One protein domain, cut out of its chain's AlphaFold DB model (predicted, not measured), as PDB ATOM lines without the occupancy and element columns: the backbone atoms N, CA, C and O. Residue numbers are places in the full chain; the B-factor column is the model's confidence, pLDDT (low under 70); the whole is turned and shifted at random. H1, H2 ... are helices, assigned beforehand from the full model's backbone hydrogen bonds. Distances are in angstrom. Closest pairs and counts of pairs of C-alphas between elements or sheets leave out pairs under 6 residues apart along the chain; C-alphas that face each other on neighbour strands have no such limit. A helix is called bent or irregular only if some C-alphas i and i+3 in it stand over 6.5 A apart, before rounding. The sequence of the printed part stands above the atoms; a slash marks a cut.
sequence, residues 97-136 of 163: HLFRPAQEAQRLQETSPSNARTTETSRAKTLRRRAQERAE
ATOM      1  N   HIS A  97     -48.731 -15.327 -46.738       74.31
ATOM      2  CA  HIS A  97     -47.881 -16.090 -45.826       74.31
ATOM      3  C   HIS A  97     -46.376 -15.888 -46.073       74.31
ATOM      4  O   HIS A  97     -45.601 -16.004 -45.130       74.31
ATOM      5  N   LEU A  98     -45.959 -15.541 -47.297       77.25
ATOM      6  CA  LEU A  98     -44.554 -15.259 -47.617       77.25
ATOM      7  C   LEU A  98     -44.111 -13.876 -47.119       77.25
ATOM      8  O   LEU A  98     -42.939 -13.672 -46.819       77.25
ATOM      9  N   PHE A  99     -45.050 -12.936 -46.981       79.62
ATOM     10  CA  PHE A  99     -44.771 -11.546 -46.599       79.62
ATOM     11  C   PHE A  99     -45.077 -11.242 -45.134       79.62
ATOM     12  O   PHE A  99     -44.580 -10.251 -44.597       79.62
ATOM     13  N   ARG A 100     -45.850 -12.102 -44.462       82.19
ATOM     14  CA  ARG A 100     -46.164 -11.998 -43.028       82.19
ATOM     15  C   ARG A 100     -44.919 -11.801 -42.149       82.19
ATOM     16  O   ARG A 100     -44.918 -10.825 -41.401       82.19
ATOM     17  N   PRO A 101     -43.836 -12.598 -42.279       85.56
ATOM     18  CA  PRO A 101     -42.651 -12.414 -41.439       85.56
ATOM     19  C   PRO A 101     -41.965 -11.058 -41.654       85.56
ATOM     20  O   PRO A 101     -41.533 -10.422 -40.696       85.56
ATOM     21  N   ALA A 102     -41.900 -10.581 -42.902       83.06
ATOM     22  CA  ALA A 102     -41.307  -9.284 -43.225       83.06
ATOM     23  C   ALA A 102     -42.140  -8.120 -42.663       83.06
ATOM     24  O   ALA A 102     -41.587  -7.178 -42.098       83.06
ATOM     25  N   GLN A 103     -43.470  -8.204 -42.756       83.44
ATOM     26  CA  GLN A 103     -44.376  -7.200 -42.190       83.44
ATOM     27  C   GLN A 103     -44.323  -7.172 -40.658       83.44
ATOM     28  O   GLN A 103     -44.356  -6.099 -40.056       83.44
ATOM     29  N   GLU A 104     -44.226  -8.331 -40.010       87.56
ATOM     30  CA  GLU A 104     -44.072  -8.427 -38.557       87.56
ATOM     31  C   GLU A 104     -42.721  -7.866 -38.100       87.56
ATOM     32  O   GLU A 104     -42.677  -7.060 -37.168       87.56
ATOM     33  N   ALA A 105     -41.635  -8.191 -38.807       85.50
ATOM     34  CA  ALA A 105     -40.316  -7.610 -38.561       85.50
ATOM     35  C   ALA A 105     -40.317  -6.083 -38.734       85.50
ATOM     36  O   ALA A 105     -39.734  -5.369 -37.917       85.50
ATOM     37  N   GLN A 106     -41.017  -5.567 -39.747       85.06
ATOM     38  CA  GLN A 106     -41.161  -4.130 -39.960       85.06
ATOM     39  C   GLN A 106     -41.945  -3.460 -38.821       85.06
ATOM     40  O   GLN A 106     -41.502  -2.442 -38.295       85.06
ATOM     41  N   ARG A 107     -43.055  -4.053 -38.363       86.06
ATOM     42  CA  ARG A 107     -43.814  -3.538 -37.204       86.06
ATOM     43  C   ARG A 107     -42.973  -3.516 -35.926       86.06
ATOM     44  O   ARG A 107     -43.053  -2.562 -35.153       86.06
ATOM     45  N   LEU A 108     -42.145  -4.537 -35.704       84.94
ATOM     46  CA  LEU A 108     -41.201  -4.578 -34.580       84.94
ATOM     47  C   LEU A 108     -40.118  -3.490 -34.697       84.94
ATOM     48  O   LEU A 108     -39.742  -2.868 -33.700       84.94
ATOM     49  N   GLN A 109     -39.639  -3.205 -35.910       81.38
ATOM     50  CA  GLN A 109     -38.709  -2.100 -36.140       81.38
ATOM     51  C   GLN A 109     -39.366  -0.738 -35.901       81.38
ATOM     52  O   GLN A 109     -38.769   0.104 -35.235       81.38
ATOM     53  N   GLU A 110     -40.584  -0.515 -36.388       83.56
ATOM     54  CA  GLU A 110     -41.305   0.755 -36.220       83.56
ATOM     55  C   GLU A 110     -41.663   1.037 -34.753       83.56
ATOM     56  O   GLU A 110     -41.624   2.185 -34.313       83.56
ATOM     57  N   THR A 111     -41.946  -0.006 -33.970       83.12
ATOM     58  CA  THR A 111     -42.244   0.110 -32.531       83.12
ATOM     59  C   THR A 111     -40.996   0.238 -31.654       83.12
ATOM     60  O   THR A 111     -41.104   0.542 -30.464       83.12
ATOM     61  N   SER A 112     -39.797   0.059 -32.216       82.44
ATOM     62  CA  SER A 112     -38.553   0.170 -31.457       82.44
ATOM     63  C   SER A 112     -38.228   1.640 -31.130       82.44
ATOM     64  O   SER A 112     -38.095   2.465 -32.040       82.44
ATOM     65  N   PRO A 113     -37.986   1.997 -29.851       79.94
ATOM     66  CA  PRO A 113     -37.762   3.387 -29.438       79.94
ATOM     67  C   PRO A 113     -36.480   3.991 -30.030       79.94
ATOM     68  O   PRO A 113     -36.394   5.202 -30.224       79.94
ATOM     69  N   SER A 114     -35.485   3.156 -30.346       79.81
ATOM     70  CA  SER A 114     -34.267   3.579 -31.049       79.81
ATOM     71  C   SER A 114     -34.578   4.067 -32.468       79.81
ATOM     72  O   SER A 114     -34.168   5.160 -32.858       79.81
ATOM     73  N   ASN A 115     -35.386   3.308 -33.212       79.19
ATOM     74  CA  ASN A 115     -35.755   3.653 -34.581       79.19
ATOM     75  C   ASN A 115     -36.614   4.919 -34.618       79.19
ATOM     76  O   ASN A 115     -36.339   5.803 -35.425       79.19
ATOM     77  N   ALA A 116     -37.550   5.075 -33.677       80.38
ATOM     78  CA  ALA A 116     -38.338   6.300 -33.524       80.38
ATOM     79  C   ALA A 116     -37.463   7.560 -33.344       80.38
ATOM     80  O   ALA A 116     -37.743   8.611 -33.915       80.38
ATOM     81  N   ARG A 117     -36.351   7.463 -32.600       82.81
ATOM     82  CA  ARG A 117     -35.401   8.581 -32.441       82.81
ATOM     83  C   ARG A 117     -34.634   8.870 -33.735       82.81
ATOM     84  O   ARG A 117     -34.409  10.033 -34.074       82.81
ATOM     85  N   THR A 118     -34.240   7.839 -34.482       82.88
ATOM     86  CA  THR A 118     -33.546   8.017 -35.775       82.88
ATOM     87  C   THR A 118     -34.454   8.603 -36.860       82.88
ATOM     88  O   THR A 118     -34.038   9.485 -37.613       82.88
ATOM     89  N   THR A 119     -35.721   8.186 -36.916       84.06
ATOM     90  CA  THR A 119     -36.691   8.739 -37.863       84.06
ATOM     91  C   THR A 119     -37.016  10.184 -37.511       84.06
ATOM     92  O   THR A 119     -36.970  11.039 -38.396       84.06
ATOM     93  N   GLU A 120     -37.217  10.503 -36.231       86.88
ATOM     94  CA  GLU A 120     -37.492  11.873 -35.793       86.88
ATOM     95  C   GLU A 120     -36.311  12.818 -36.054       86.88
ATOM     96  O   GLU A 120     -36.496  13.919 -36.569       86.88
ATOM     97  N   THR A 121     -35.072  12.380 -35.812       89.44
ATOM     98  CA  THR A 121     -33.878  13.184 -36.141       89.44
ATOM     99  C   THR A 121     -33.727  13.411 -37.646       89.44
ATOM    100  O   THR A 121     -33.420  14.530 -38.071       89.44
ATOM    101  N   SER A 122     -34.004  12.399 -38.476       88.62
ATOM    102  CA  SER A 122     -34.017  12.563 -39.934       88.62
ATOM    103  C   SER A 122     -35.113  13.537 -40.388       88.62
ATOM    104  O   SER A 122     -34.857  14.435 -41.199       88.62
ATOM    105  N   ARG A 123     -36.313  13.446 -39.799       88.44
ATOM    106  CA  ARG A 123     -37.449  14.327 -40.079       88.44
ATOM    107  C   ARG A 123     -37.134  15.763 -39.678       88.44
ATOM    108  O   ARG A 123     -37.298  16.666 -40.498       88.44
ATOM    109  N   ALA A 124     -36.594  15.971 -38.480       91.81
ATOM    110  CA  ALA A 124     -36.170  17.276 -37.983       91.81
ATOM    111  C   ALA A 124     -35.090  17.902 -38.878       91.81
ATOM    112  O   ALA A 124     -35.187  19.077 -39.237       91.81
ATOM    113  N   LYS A 125     -34.097  17.120 -39.327       93.81
ATOM    114  CA  LYS A 125     -33.068  17.583 -40.273       93.81
ATOM    115  C   LYS A 125     -33.676  18.011 -41.610       93.81
ATOM    116  O   LYS A 125     -33.298  19.047 -42.155       93.81
ATOM    117  N   THR A 126     -34.639  17.244 -42.119       93.19
ATOM    118  CA  THR A 126     -35.323  17.539 -43.387       93.19
ATOM    119  C   THR A 126     -36.172  18.807 -43.279       93.19
ATOM    120  O   THR A 126     -36.133  19.658 -44.166       93.19
ATOM    121  N   LEU A 127     -36.886  18.982 -42.162       93.94
ATOM    122  CA  LEU A 127     -37.649  20.197 -41.876       93.94
ATOM    123  C   LEU A 127     -36.739  21.418 -41.730       93.94
ATOM    124  O   LEU A 127     -37.037  22.463 -42.303       93.94
ATOM    125  N   ARG A 128     -35.602  21.282 -41.037       90.12
ATOM    126  CA  ARG A 128     -34.605  22.353 -40.898       90.12
ATOM    127  C   ARG A 128     -34.035  22.769 -42.250       90.12
ATOM    128  O   ARG A 128     -33.985  23.959 -42.536       90.12
ATOM    129  N   ARG A 129     -33.672  21.803 -43.100       88.94
ATOM    130  CA  ARG A 129     -33.217  22.068 -44.470       88.94
ATOM    131  C   ARG A 129     -34.287  22.801 -45.278       88.94
ATOM    132  O   ARG A 129     -33.991  23.812 -45.897       88.94
ATOM    133  N   ARG A 130     -35.541  22.343 -45.225       89.88
ATOM    134  CA  ARG A 130     -36.660  22.997 -45.920       89.88
ATOM    135  C   ARG A 130     -36.905  24.424 -45.418       89.88
ATOM    136  O   ARG A 130     -37.265  25.289 -46.207       89.88
ATOM    137  N   ALA A 131     -36.733  24.669 -44.120       87.56
ATOM    138  CA  ALA A 131     -36.840  26.005 -43.543       87.56
ATOM    139  C   ALA A 131     -35.689  26.914 -44.003       87.56
ATOM    140  O   ALA A 131     -35.948  28.055 -44.364       87.56
ATOM    141  N   GLN A 132     -34.456  26.400 -44.068       88.25
ATOM    142  CA  GLN A 132     -33.297  27.119 -44.615       88.25
ATOM    143  C   GLN A 132     -33.488  27.455 -46.098       88.25
ATOM    144  O   GLN A 132     -33.342  28.606 -46.482       88.25
ATOM    145  N   GLU A 133     -33.932  26.489 -46.907       85.00
ATOM    146  CA  GLU A 133     -34.249  26.693 -48.330       85.00
ATOM    147  C   GLU A 133     -35.385  27.710 -48.553       85.00
ATOM    148  O   GLU A 133     -35.480  28.296 -49.625       85.00
ATOM    149  N   ARG A 134     -36.260  27.918 -47.559       78.31
ATOM    150  CA  ARG A 134     -37.329  28.930 -47.603       78.31
ATOM    151  C   ARG A 134     -36.885  30.294 -47.065       78.31
ATOM    152  O   ARG A 134     -37.486  31.299 -47.431       78.31
ATOM    153  N   ALA A 135     -35.898  30.312 -46.173       78.44
ATOM    154  CA  ALA A 135     -35.329  31.520 -45.580       78.44
ATOM    155  C   ALA A 135     -34.257  32.163 -46.469       78.44
ATOM    156  O   ALA A 135     -34.014  33.354 -46.324       78.44
ATOM    157  N   GLU A 136     -33.651  31.405 -47.384       71.62
ATOM    158  CA  GLU A 136     -32.823  31.930 -48.471       71.62
ATOM    159  C   GLU A 136     -33.736  32.599 -49.523       71.62
ATOM    160  O   GLU A 136     -34.463  31.902 -50.242       71.62
TER     161      GLU A 136
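This is residues 97 to 136 of the 163 residues of an uncharacterized protein of Streptomyces sp. ADI98-12 (UniProt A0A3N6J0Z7). Two helices joined end to end make an open, bent rod, like a wide L: the shorter H1 leads to a corner at residue 112, and the longer H2 leads away from it. The two helices come near each other only by the corner, and most of each arm stands free. The printed part has 40 residues with two named helices, H1 then H2, and no named strand; the class is all helix. The whole is extended, with a radius of gyration of the C-alphas of 15.5 A and spans of 50 by 20 by 7 A.

H1 runs from His 97 to Thr 111, 21.7 A from first to last C-alpha, beginning at C-alpha 97 (-47.881, -16.090, -45.826). It is irregular: C-alphas 98 and 101 are 7.1 A apart, against about 5 A in a regular helix. H2 runs from Pro 113, with its C-alpha at (-37.762, 3.387, -29.438), to Ala 135, with its C-alpha at (-35.329, 31.520, -45.580), over 32.5 A.

A tight link of one residue, Ser 112, joins H1 to H2. The two helices are close but not clearly touching; their closest C-alphas, those of Gln 109 and Asn 115, are 6.7 A apart. Their lines are about perpendicular at 71 degrees, but only just. Their centres are 25.0 A apart. In H2 every O i to N i+4 pair is within hydrogen-bond range; in H1, 9 of 11 are.

The two C-alphas farthest apart, those of His 97 and Glu 136, are 50.4 A apart. Residues 97 to 109, 111 to 118 and 120 to 136 stand free. The printed part has no cut. Its mean pLDDT is 84.5, and no printed residue is under 70.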